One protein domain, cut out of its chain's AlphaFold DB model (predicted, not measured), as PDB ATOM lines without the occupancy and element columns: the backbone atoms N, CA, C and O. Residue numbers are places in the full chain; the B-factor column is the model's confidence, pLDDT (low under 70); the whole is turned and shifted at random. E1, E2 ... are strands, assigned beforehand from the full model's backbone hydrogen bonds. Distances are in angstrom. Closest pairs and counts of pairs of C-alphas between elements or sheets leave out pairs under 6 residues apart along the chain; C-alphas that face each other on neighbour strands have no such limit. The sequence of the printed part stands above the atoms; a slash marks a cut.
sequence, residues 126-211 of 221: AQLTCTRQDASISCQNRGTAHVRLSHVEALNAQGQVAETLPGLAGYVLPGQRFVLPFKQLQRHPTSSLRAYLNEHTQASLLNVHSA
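This is residues 126 to 211 of the 221 residues of the protein "Sigma-fimbriae chaperone protein" of Kluyvera georgiana ATCC 51603 (UniProt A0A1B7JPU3). A single seven-stranded sheet folds back on itself into two leaves, E4, E3 and E6 over E1, E2 and E5, with E7 as the hinge between them. The sheet is curled like part of a barrel, and a long link with no named element, residues 180 to 191, leads from E5 at one edge of the sheet to E6 in the other leaf. The printed part has 86 residues with seven named strands, E1 to E7 along the chain, and no named helix; the class is all strand. The sheet's order is E4, E3, E6, E7, E1, E2, E5, mixed. The whole is compact, with a radius of gyration of the C-alphas of 11.7 A and spans of 34 by 27 by 20 A.

E4, residues 161 to 172, is the longest strand at 22.4 A, and bends by 87 degrees at residue 167. E3, residues 147 to 155, is 19.9 A long and bends by 75 degrees at residue 151. E6 is residues 192 to 197, 14.5 A; E7, residues 204 to 210, 19.5 A, ends with C-alpha 210 at (-77.150, 44.481, -61.241). E1, residues 128 to 133, 16.0 A, begins with C-alpha 128 at (-87.420, 49.995, -52.589). E2 is residues 136 to 141, 16.4 A, and E5 residues 177 to 179, 6.7 A.

The hairpin E3 and E4 is antiparallel, with N 154 and O 163 2.8 A apart. E3 is antiparallel to E6, N 153 to O 194 2.8 A. The hairpin E6 and E7 has N 193 and O 206 at 2.8 A. E7 is staggered: residues 204 to 207 pair with E6, and 208 to 210 with E1, parallel at 40 degrees, N 209 to O 130 3.0 A. The hairpin E1 and E2 has N 131 and O 138 at 2.8 A; E2 and E5, antiparallel, have N 139 and O 178 at 2.9 A. Between the edge strands E4 and E5, the closest C-alphas are those of Val 172 and Phe 178, 5.7 A apart. E1 and E6 are apart.

The C-alphas farthest apart, of Thr 144 and Arg 187, are 34.3 A from each other. The printed part has no cut. The link from E5 to E6, residues 180 to 191, is long. Mean pLDDT of the printed part is 91.3; residue 187 is under 70.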
ATOM      1  N   ALA A 126     -87.673  55.534 -52.022       90.25
ATOM      2  CA  ALA A 126     -86.462  55.256 -51.249       90.25
ATOM      3  C   ALA A 126     -86.525  53.954 -50.425       90.25
ATOM      4  O   ALA A 126     -85.487  53.410 -50.052       90.25
ATOM      5  N   GLN A 127     -87.724  53.425 -50.151       92.19
ATOM      6  CA  GLN A 127     -87.890  52.153 -49.438       92.19
ATOM      7  C   GLN A 127     -87.575  50.939 -50.323       92.19
ATOM      8  O   GLN A 127     -87.305  49.857 -49.801       92.19
ATOM      9  N   LEU A 128     -87.613  51.092 -51.651       96.19
ATOM     10  CA  LEU A 128     -87.420  49.995 -52.589       96.19
ATOM     11  C   LEU A 128     -85.992  49.947 -53.127       96.19
ATOM     12  O   LEU A 128     -85.473  50.901 -53.695       96.19
ATOM     13  N   THR A 129     -85.379  48.772 -53.032       96.69
ATOM     14  CA  THR A 129     -84.146  48.443 -53.750       96.69
ATOM     15  C   THR A 129     -84.462  47.396 -54.804       96.69
ATOM     16  O   THR A 129     -84.758  46.246 -54.468       96.69
ATOM     17  N   CYS A 130     -84.408  47.781 -56.078       97.12
ATOM     18  CA  CYS A 130     -84.660  46.871 -57.187       97.12
ATOM     19  C   CYS A 130     -83.343  46.354 -57.774       97.12
ATOM     20  O   CYS A 130     -82.411  47.108 -58.053       97.12
ATOM     21  N   THR A 131     -83.269  45.041 -57.957       95.69
ATOM     22  CA  THR A 131     -82.100  44.345 -58.494       95.69
ATOM     23  C   THR A 131     -82.506  43.452 -59.647       95.69
ATOM     24  O   THR A 131     -83.580  42.847 -59.630       95.69
ATOM     25  N   ARG A 132     -81.636  43.353 -60.646       91.44
ATOM     26  CA  ARG A 132     -81.780  42.421 -61.753       91.44
ATOM     27  C   ARG A 132     -80.822  41.252 -61.591       91.44
ATOM     28  O   ARG A 132     -79.618  41.451 -61.417       91.44
ATOM     29  N   GLN A 133     -81.369  40.054 -61.730       89.00
ATOM     30  CA  GLN A 133     -80.629  38.813 -61.885       89.00
ATOM     31  C   GLN A 133     -81.203  38.088 -63.104       89.00
ATOM     32  O   GLN A 133     -82.391  37.769 -63.145       89.00
ATOM     33  N   ASP A 134     -80.372  37.901 -64.128       83.81
ATOM     34  CA  ASP A 134     -80.754  37.304 -65.408       83.81
ATOM     35  C   ASP A 134     -81.994  37.980 -66.042       83.81
ATOM     36  O   ASP A 134     -82.011  39.177 -66.360       83.81
ATOM     37  N   ALA A 135     -83.053  37.194 -66.223       85.62
ATOM     38  CA  ALA A 135     -84.335  37.578 -66.793       85.62
ATOM     39  C   ALA A 135     -85.317  38.182 -65.781       85.62
ATOM     40  O   ALA A 135     -86.446  38.475 -66.156       85.62
ATOM     41  N   SER A 136     -84.924  38.320 -64.515       90.69
ATOM     42  CA  SER A 136     -85.826  38.690 -63.428       90.69
ATOM     43  C   SER A 136     -85.402  39.999 -62.785       90.69
ATOM     44  O   SER A 136     -84.218  40.235 -62.536       90.69
ATOM     45  N   ILE A 137     -86.383  40.841 -62.469       95.12
ATOM     46  CA  ILE A 137     -86.194  42.003 -61.604       95.12
ATOM     47  C   ILE A 137     -86.922  41.732 -60.299       95.12
ATOM     48  O   ILE A 137     -88.095  41.364 -60.296       95.12
ATOM     49  N   SER A 138     -86.224  41.921 -59.186       96.19
ATOM     50  CA  SER A 138     -86.788  41.805 -57.850       96.19
ATOM     51  C   SER A 138     -86.640  43.117 -57.100       96.19
ATOM     52  O   SER A 138     -85.566  43.715 -57.111       96.19
ATOM     53  N   CYS A 139     -87.703  43.567 -56.447       97.88
ATOM     54  CA  CYS A 139     -87.678  44.749 -55.596       97.88
ATOM     55  C   CYS A 139     -87.829  44.317 -54.141       97.88
ATOM     56  O   CYS A 139     -88.755  43.587 -53.788       97.88
ATOM     57  N   GLN A 140     -86.887  44.739 -53.304       97.38
ATOM     58  CA  GLN A 140     -86.918  44.525 -51.864       97.38
ATOM     59  C   GLN A 140     -87.390  45.794 -51.174       97.38
ATOM     60  O   GLN A 140     -86.874  46.872 -51.461       97.38
ATOM     61  N   ASN A 141     -88.328  45.652 -50.245       95.38
ATOM     62  CA  ASN A 141     -88.772  46.748 -49.405       95.38
ATOM     63  C   ASN A 141     -87.981  46.748 -48.094       95.38
ATOM     64  O   ASN A 141     -88.107  45.839 -47.274       95.38
ATOM     65  N   ARG A 142     -87.136  47.765 -47.924       93.31
ATOM     66  CA  ARG A 142     -86.329  48.012 -46.720       93.31
ATOM     67  C   ARG A 142     -87.023  48.942 -45.723       93.31
ATOM     68  O   ARG A 142     -86.468  49.219 -44.665       93.31
ATOM     69  N   GLY A 143     -88.205  49.442 -46.069       89.81
ATOM     70  CA  GLY A 143     -89.032  50.246 -45.189       89.81
ATOM     71  C   GLY A 143     -89.913  49.410 -44.263       89.81
ATOM     72  O   GLY A 143     -89.841  48.181 -44.202       89.81
ATOM     73  N   THR A 144     -90.753  50.120 -43.519       87.12
ATOM     74  CA  THR A 144     -91.577  49.583 -42.427       87.12
ATOM     75  C   THR A 144     -93.054  49.461 -42.804       87.12
ATOM     76  O   THR A 144     -93.828  48.848 -42.070       87.12
ATOM     77  N   ALA A 145     -93.441  49.991 -43.967       87.56
ATOM     78  CA  ALA A 145     -94.789  49.931 -44.523       87.56
ATOM     79  C   ALA A 145     -94.795  49.162 -45.847       87.56
ATOM     80  O   ALA A 145     -93.766  49.034 -46.502       87.56
ATOM     81  N   HIS A 146     -95.950  48.621 -46.240       91.25
ATOM     82  CA  HIS A 146     -96.090  47.956 -47.533       91.25
ATOM     83  C   HIS A 146     -95.949  48.963 -48.687       91.25
ATOM     84  O   HIS A 146     -96.297  50.136 -48.553       91.25
ATOM     85  N   VAL A 147     -95.480  48.488 -49.841       94.06
ATOM     86  CA  VAL A 147     -95.450  49.275 -51.080       94.06
ATOM     87  C   VAL A 147     -96.299  48.574 -52.134       94.06
ATOM     88  O   VAL A 147     -95.967  47.470 -52.569       94.06
ATOM     89  N   ARG A 148     -97.397  49.204 -52.552       93.75
ATOM     90  CA  ARG A 148     -98.195  48.800 -53.714       93.75
ATOM     91  C   ARG A 148     -97.497  49.273 -54.981       93.75
ATOM     92  O   ARG A 148     -97.312  50.472 -55.167       93.75
ATOM     93  N   LEU A 149     -97.157  48.338 -55.860       96.12
ATOM     94  CA  LEU A 149     -96.609  48.610 -57.185       96.12
ATOM     95  C   LEU A 149     -97.721  48.495 -58.222       96.12
ATOM     96  O   LEU A 149     -98.325  47.433 -58.374       96.12
ATOM     97  N   SER A 150     -97.978  49.574 -58.954       94.00
ATOM     98  CA  SER A 150     -98.976  49.597 -60.024       94.00
ATOM     99  C   SER A 150     -98.447  50.282 -61.278       94.00
ATOM    100  O   SER A 150     -97.606  51.173 -61.192       94.00
ATOM    101  N   HIS A 151     -98.928  49.826 -62.436       94.69
ATOM    102  CA  HIS A 151     -98.546  50.286 -63.766       94.69
ATOM    103  C   HIS A 151     -97.020  50.404 -63.902       94.69
ATOM    104  O   HIS A 151     -96.461  51.499 -63.961       94.69
ATOM    105  N   VAL A 152     -96.348  49.251 -63.853       97.69
ATOM    106  CA  VAL A 152     -94.883  49.171 -63.815       97.69
ATOM    107  C   VAL A 152     -94.349  49.010 -65.230       97.69
ATOM    108  O   VAL A 152     -94.657  48.032 -65.906       97.69
ATOM    109  N   GLU A 153     -93.507  49.936 -65.663       97.19
ATOM    110  CA  GLU A 153     -92.818  49.899 -66.949       97.19
ATOM    111  C   GLU A 153     -91.328  49.645 -66.735       97.19
ATOM    112  O   GLU A 153     -90.669  50.367 -65.985       97.19
ATOM    113  N   ALA A 154     -90.786  48.636 -67.412       95.88
ATOM    114  CA  ALA A 154     -89.352  48.400 -67.494       95.88
ATOM    115  C   ALA A 154     -88.753  49.301 -68.579       95.88
ATOM    116  O   ALA A 154     -89.124  49.194 -69.748       95.88
ATOM    117  N   LEU A 155     -87.825  50.178 -68.199       95.56
ATOM    118  CA  LEU A 155     -87.176  51.123 -69.105       95.56
ATOM    119  C   LEU A 155     -85.741  50.693 -69.407       95.56
ATOM    120  O   LEU A 155     -85.005  50.258 -68.515       95.56
ATOM    121  N   ASN A 156     -85.315  50.855 -70.658       91.31
ATOM    122  CA  ASN A 156     -83.912  50.702 -71.030       91.31
ATOM    123  C   ASN A 156     -83.082  51.956 -70.695       91.31
ATOM    124  O   ASN A 156     -83.600  52.973 -70.232       91.31
ATOM    125  N   ALA A 157     -81.769  51.905 -70.941       89.19
ATOM    126  CA  ALA A 157     -80.858  53.025 -70.683       89.19
ATOM    127  C   ALA A 157     -81.207  54.309 -71.469       89.19
ATOM    128  O   ALA A 157     -80.823  55.398 -71.058       89.19
ATOM    129  N   GLN A 158     -81.946  54.187 -72.574       90.56
ATOM    130  CA  GLN A 158     -82.423  55.294 -73.404       90.56
ATOM    131  C   GLN A 158     -83.811  55.806 -72.974       90.56
ATOM    132  O   GLN A 158     -84.367  56.685 -73.630       90.56
ATOM    133  N   GLY A 159     -84.393  55.261 -71.899       91.56
ATOM    134  CA  GLY A 159     -85.726  55.622 -71.409       91.56
ATOM    135  C   GLY A 159     -86.882  55.039 -72.228       91.56
ATOM    136  O   GLY A 159     -88.029  55.439 -72.036       91.56
ATOM    137  N   GLN A 160     -86.611  54.103 -73.140       92.88
ATOM    138  CA  GLN A 160     -87.645  53.430 -73.924       92.88
ATOM    139  C   GLN A 160     -88.254  52.284 -73.113       92.88
ATOM    140  O   GLN A 160     -87.538  51.545 -72.434       92.88
ATOM    141  N   VAL A 161     -89.575  52.124 -73.214       94.12
ATOM    142  CA  VAL A 161     -90.318  51.054 -72.540       94.12
ATOM    143  C   VAL A 161     -90.046  49.724 -73.240       94.12
ATOM    144  O   VAL A 161     -90.333  49.569 -74.424       94.12
ATOM    145  N   ALA A 162     -89.491  48.770 -72.497       91.44
ATOM    146  CA  ALA A 162     -89.246  47.406 -72.952       91.44
ATOM    147  C   ALA A 162     -90.435  46.478 -72.668       91.44
ATOM    148  O   ALA A 162     -90.759  45.621 -73.484       91.44
ATOM    149  N   GLU A 163     -91.078  46.639 -71.511       93.25
ATOM    150  CA  GLU A 163     -92.248  45.857 -71.111       93.25
ATOM    151  C   GLU A 163     -93.074  46.628 -70.076       93.25
ATOM    152  O   GLU A 163     -92.525  47.394 -69.281       93.25
ATOM    153  N   THR A 164     -94.385  46.396 -70.059       93.06
ATOM    154  CA  THR A 164     -95.324  47.024 -69.123       93.06
ATOM    155  C   THR A 164     -96.150  45.956 -68.416       93.06
ATOM    156  O   THR A 164     -96.723  45.080 -69.062       93.06
ATOM    157  N   LEU A 165     -96.265  46.065 -67.094       92.69
ATOM    158  CA  LEU A 165     -97.269  45.376 -66.286       92.69
ATOM    159  C   LEU A 165     -98.442  46.341 -66.056       92.69
ATOM    160  O   LEU A 165     -98.338  47.221 -65.193       92.69
ATOM    161  N   PRO A 166     -99.538  46.242 -66.834       87.12
ATOM    162  CA  PRO A 166    -100.691  47.111 -66.643       87.12
ATOM    163  C   PRO A 166    -101.421  46.756 -65.338       87.12
ATOM    164  O   PRO A 166    -101.590  45.585 -65.010       87.12
ATOM    165  N   GLY A 167    -101.894  47.768 -64.606       88.12
ATOM    166  CA  GLY A 167    -102.649  47.566 -63.365       88.12
ATOM    167  C   GLY A 167    -101.769  47.227 -62.158       88.12
ATOM    168  O   GLY A 167    -100.642  47.702 -62.052       88.12
ATOM    169  N   LEU A 168    -102.297  46.460 -61.203       89.25
ATOM    170  CA  LEU A 168    -101.563  46.070 -59.998       89.25
ATOM    171  C   LEU A 168    -100.494  45.025 -60.343       89.25
ATOM    172  O   LEU A 168    -100.827  43.920 -60.760       89.25
ATOM    173  N   ALA A 169     -99.223  45.352 -60.111       92.94
ATOM    174  CA  ALA A 169     -98.135  44.387 -60.224       92.94
ATOM    175  C   ALA A 169     -97.998  43.542 -58.948       92.94
ATOM    176  O   ALA A 169     -97.709  42.353 -59.031       92.94
ATOM    177  N   GLY A 170     -98.211  44.145 -57.775       91.25
ATOM    178  CA  GLY A 170     -98.182  43.442 -56.494       91.25
ATOM    179  C   GLY A 170     -97.925  44.356 -55.300       91.25
ATOM    180  O   GLY A 170     -97.872  45.582 -55.427       91.25
ATOM    181  N   TYR A 171     -97.743  43.735 -54.135       94.00
ATOM    182  CA  TYR A 171     -97.372  44.403 -52.890       94.00
ATOM    183  C   TYR A 171     -96.012  43.896 -52.422       94.00
ATOM    184  O   TYR A 171     -95.797  42.689 -52.323       94.00
ATOM    185  N   VAL A 172     -95.111  44.814 -52.084       95.50
ATOM    186  CA  VAL A 172     -93.843  44.481 -51.432       95.50
ATOM    187  C   VAL A 172     -93.996  44.771 -49.945       95.50
ATOM    188  O   VAL A 172     -94.027  45.929 -49.524       95.50
ATOM    189  N   LEU A 173     -94.161  43.717 -49.147       93.00
ATOM    190  CA  LEU A 173     -94.328  43.835 -47.696       93.00
ATOM    191  C   LEU A 173     -93.015  44.266 -47.013       93.00
ATOM    192  O   LEU A 173     -91.943  44.031 -47.578       93.00
ATOM    193  N   PRO A 174     -93.070  44.849 -45.801       91.44
ATOM    194  CA  PRO A 174     -91.877  45.223 -45.040       91.44
ATOM    195  C   PRO A 174     -90.875  44.068 -44.908       91.44
ATOM    196  O   PRO A 174     -91.245  42.952 -44.536       91.44
ATOM    197  N   GLY A 175     -89.611  44.324 -45.248       92.00
ATOM    198  CA  GLY A 175     -88.522  43.340 -45.214       92.00
ATOM    199  C   GLY A 175     -88.578  42.262 -46.303       92.00
ATOM    200  O   GLY A 175     -87.633  41.482 -46.435       92.00
ATOM    201  N   GLN A 176     -89.646  42.210 -47.101       95.44
ATOM    202  CA  GLN A 176     -89.840  41.192 -48.128       95.44
ATOM    203  C   GLN A 176     -89.291  41.633 -49.485       95.44
ATOM    204  O   GLN A 176     -89.035  42.811 -49.757       95.44
ATOM    205  N   ARG A 177     -89.129  40.643 -50.362       96.19
ATOM    206  CA  ARG A 177     -88.758  40.819 -51.763       96.19
ATOM    207  C   ARG A 177     -89.881  40.314 -52.654       96.19
ATOM    208  O   ARG A 177     -90.442  39.254 -52.405       96.19
ATOM    209  N   PHE A 178     -90.166  41.060 -53.711       96.56
ATOM    210  CA  PHE A 178     -91.133  40.690 -54.734       96.56
ATOM    211  C   PHE A 178     -90.436  40.597 -56.088       96.56
ATOM    212  O   PHE A 178     -89.718  41.520 -56.478       96.56
ATOM    213  N   VAL A 179     -90.624  39.484 -56.797       96.12
ATOM    214  CA  VAL A 179     -90.132  39.309 -58.168       96.12
ATOM    215  C   VAL A 179     -91.218  39.787 -59.119       96.12
ATOM    216  O   VAL A 179     -92.339  39.286 -59.082       96.12
ATOM    217  N   LEU A 180     -90.893  40.768 -59.957       95.62
ATOM    218  CA  LEU A 180     -91.847  41.334 -60.902       95.62
ATOM    219  C   LEU A 180     -92.148  40.315 -62.013       95.62
ATOM    220  O   LEU A 180     -91.206  39.816 -62.636       95.62
ATOM    221  N   PRO A 181     -93.430  40.026 -62.302       92.62
ATOM    222  CA  PRO A 181     -93.847  38.964 -63.222       92.62
ATOM    223  C   PRO A 181     -93.772  39.381 -64.704       92.62
ATOM    224  O   PRO A 181     -94.693  39.140 -65.483       92.62
ATOM    225  N   PHE A 182     -92.681  40.031 -65.102       91.12
ATOM    226  CA  PHE A 182     -92.396  40.337 -66.502       91.12
ATOM    227  C   PHE A 182     -92.126  39.048 -67.293       91.12
ATOM    228  O   PHE A 182     -91.468  38.128 -66.808       91.12
ATOM    229  N   LYS A 183     -92.615  38.982 -68.531       86.00
ATOM    230  CA  LYS A 183     -92.531  37.806 -69.407       86.00
ATOM    231  C   LYS A 183     -91.394  37.900 -70.426       86.00
ATOM    232  O   LYS A 183     -90.951  36.866 -70.921       86.00
ATOM    233  N   GLN A 184     -90.936  39.103 -70.785       80.94
ATOM    234  CA  GLN A 184     -90.055  39.345 -71.942       80.94
ATOM    235  C   GLN A 184     -88.774  40.139 -71.620       80.94
ATOM    236  O   GLN A 184     -88.054  40.561 -72.530       80.94
ATOM    237  N   LEU A 185     -88.404  40.241 -70.342       79.56
ATOM    238  CA  LEU A 185     -87.219  40.961 -69.852       79.56
ATOM    239  C   LEU A 185     -85.879  40.560 -70.496       79.56
ATOM    240  O   LEU A 185     -84.951  41.367 -70.541       79.56
ATOM    241  N   GLN A 186     -85.733  39.324 -70.985       72.31
ATOM    242  CA  GLN A 186     -84.463  38.838 -71.551       72.31
ATOM    243  C   GLN A 186     -84.013  39.601 -72.801       72.31
ATOM    244  O   GLN A 186     -82.819  39.666 -73.077       72.31
ATOM    245  N   ARG A 187     -84.949  40.182 -73.559       69.50
ATOM    246  CA  ARG A 187     -84.642  40.809 -74.854       69.50
ATOM    247  C   ARG A 187     -84.044  42.204 -74.725       69.50
ATOM    248  O   ARG A 187     -83.415  42.676 -75.668       69.50
ATOM    249  N   HIS A 188     -84.224  42.860 -73.577       70.62
ATOM    250  CA  HIS A 188     -83.880  44.268 -73.423       70.62
ATOM    251  C   HIS A 188     -83.173  44.550 -72.087       70.62
ATOM    252  O   HIS A 188     -83.628  44.120 -71.020       70.62
ATOM    253  N   PRO A 189     -82.039  45.275 -72.100       80.94
ATOM    254  CA  PRO A 189     -81.377  45.700 -70.880       80.94
ATOM    255  C   PRO A 189     -82.242  46.726 -70.137       80.94
ATOM    256  O   PRO A 189     -82.425  47.833 -70.629       80.94
ATOM    257  N   THR A 190     -82.776  46.362 -68.967       89.94
ATOM    258  CA  THR A 190     -83.548  47.276 -68.107       89.94
ATOM    259  C   THR A 190     -82.622  47.999 -67.138       89.94
ATOM    260  O   THR A 190     -81.869  47.345 -66.417       89.94
ATOM    261  N   SER A 191     -82.682  49.329 -67.129       92.62
ATOM    262  CA  SER A 191     -81.907  50.211 -66.243       92.62
ATOM    263  C   SER A 191     -82.740  50.761 -65.086       92.62
ATOM    264  O   SER A 191     -82.212  51.056 -64.016       92.62
ATOM    265  N   SER A 192     -84.046  50.916 -65.295       96.19
ATOM    266  CA  SER A 192     -84.956  51.516 -64.324       96.19
ATOM    267  C   SER A 192     -86.378  50.996 -64.504       96.19
ATOM    268  O   SER A 192     -86.728  50.436 -65.546       96.19
ATOM    269  N   LEU A 193     -87.195  51.176 -63.470       97.69
ATOM    270  CA  LEU A 193     -88.635  50.970 -63.514       97.69
ATOM    271  C   LEU A 193     -89.337  52.312 -63.343       97.69
ATOM    272  O   LEU A 193     -88.979  53.079 -62.451       97.69
ATOM    273  N   ARG A 194     -90.376  52.566 -64.133       97.94
ATOM    274  CA  ARG A 194     -91.337  53.641 -63.871       97.94
ATOM    275  C   ARG A 194     -92.614  53.020 -63.320       97.94
ATOM    276  O   ARG A 194     -93.172  52.136 -63.956       97.94
ATOM    277  N   ALA A 195     -93.043  53.428 -62.128       97.50
ATOM    278  CA  ALA A 195     -94.167  52.799 -61.433       97.50
ATOM    279  C   ALA A 195     -94.956  53.793 -60.579       97.50
ATOM    280  O   ALA A 195     -94.387  54.715 -59.997       97.50
ATOM    281  N   TYR A 196     -96.256  53.565 -60.437       96.06
ATOM    282  CA  TYR A 196     -97.089  54.255 -59.457       96.06
ATOM    283  C   TYR A 196     -97.028  53.497 -58.133       96.06
ATOM    284  O   TYR A 196     -97.324  52.295 -58.077       96.06
ATOM    285  N   LEU A 197     -96.611  54.204 -57.084       94.50
ATOM    286  CA  LEU A 197     -96.406  53.652 -55.749       94.50
ATOM    287  C   LEU A 197     -97.557  54.068 -54.839       94.50
ATOM    288  O   LEU A 197     -97.844  55.259 -54.729       94.50
ATOM    289  N   ASN A 198     -98.183  53.110 -54.157       89.75
ATOM    290  CA  ASN A 198     -99.306  53.378 -53.251       89.75
ATOM    291  C   ASN A 198    -100.368  54.255 -53.940       89.75
ATOM    292  O   ASN A 198    -100.765  53.954 -55.067       89.75
ATOM    293  N   GLU A 199    -100.815  55.326 -53.283       83.75
ATOM    294  CA  GLU A 199    -101.801  56.281 -53.806       83.75
ATOM    295  C   GLU A 199    -101.155  57.503 -54.491       83.75
ATOM    296  O   GLU A 199    -101.813  58.522 -54.700       83.75
ATOM    297  N   HIS A 200     -99.859  57.445 -54.828       85.00
ATOM    298  CA  HIS A 200     -99.196  58.549 -55.520       85.00
ATOM    299  C   HIS A 200     -99.776  58.723 -56.928       85.00
ATOM    300  O   HIS A 200     -99.865  57.773 -57.702       85.00
ATOM    301  N   THR A 201    -100.115  59.962 -57.290       84.00
ATOM    302  CA  THR A 201    -100.659  60.315 -58.614       84.00
ATOM    303  C   THR A 201     -99.581  60.558 -59.667       84.00
ATOM    304  O   THR A 201     -99.892  60.746 -60.841       84.00
ATOM    305  N   GLN A 202     -98.311  60.553 -59.262       89.25
ATOM    306  CA  GLN A 202     -97.157  60.669 -60.144       89.25
ATOM    307  C   GLN A 202     -96.347  59.377 -60.113       89.25
ATOM    308  O   GLN A 202     -96.093  58.808 -59.048       89.25
ATOM    309  N   ALA A 203     -95.915  58.936 -61.293       92.62
ATOM    310  CA  ALA A 203     -95.031  57.791 -61.400       92.62
ATOM    311  C   ALA A 203     -93.661  58.113 -60.783       92.62
ATOM    312  O   ALA A 203     -93.065  59.156 -61.051       92.62
ATOM    313  N   SER A 204     -93.159  57.188 -59.975       95.69
ATOM    314  CA  SER A 204     -91.812  57.203 -59.419       95.69
ATOM    315  C   SER A 204     -90.856  56.451 -60.340       95.69
ATOM    316  O   SER A 204     -91.243  55.473 -60.985       95.69
ATOM    317  N   LEU A 205     -89.600  56.893 -60.382       96.44
ATOM    318  CA  LEU A 205     -88.521  56.192 -61.069       96.44
ATOM    319  C   LEU A 205     -87.703  55.400 -60.041       96.44
ATOM    320  O   LEU A 205     -87.182  55.976 -59.089       96.44
ATOM    321  N   LEU A 206     -87.593  54.089 -60.233       96.88
ATOM    322  CA  LEU A 206     -86.807  53.185 -59.396       96.88
ATOM    323  C   LEU A 206     -85.595  52.708 -60.191       96.88
ATOM    324  O   LEU A 206     -85.744  52.119 -61.263       96.88
ATOM    325  N   ASN A 207     -84.392  52.931 -59.673       95.44
ATOM    326  CA  ASN A 207     -83.182  52.418 -60.310       95.44
ATOM    327  C   ASN A 207     -83.107  50.893 -60.165       95.44
ATOM    328  O   ASN A 207     -83.439  50.342 -59.113       95.44
ATOM    329  N   VAL A 208     -82.663  50.208 -61.221       95.38
ATOM    330  CA  VAL A 208     -82.447  48.757 -61.211       95.38
ATOM    331  C   VAL A 208     -80.950  48.486 -61.221       95.38
ATOM    332  O   VAL A 208     -80.254  48.773 -62.191       95.38
ATOM    333  N   HIS A 209     -80.451  47.911 -60.132       92.38
ATOM    334  CA  HIS A 209     -79.039  47.567 -59.988       92.38
ATOM    335  C   HIS A 209     -78.769  46.135 -60.461       92.38
ATOM    336  O   HIS A 209     -79.605  45.247 -60.301       92.38
ATOM    337  N   SER A 210     -77.582  45.862 -60.997       85.25
ATOM    338  CA  SER A 210     -77.150  44.481 -61.241       85.25
ATOM    339  C   SER A 210     -76.889  43.771 -59.911       85.25
ATOM    340  O   SER A 210     -76.178  44.302 -59.058       85.25
ATOM    341  N   ALA A 211     -77.407  42.550 -59.739       71.62
ATOM    342  CA  ALA A 211     -77.230  41.775 -58.503       71.62
ATOM    343  C   ALA A 211     -75.749  41.504 -58.142       71.62
ATOM    344  O   ALA A 211     -75.429  41.318 -56.972       71.62
TER     345      ALA A 211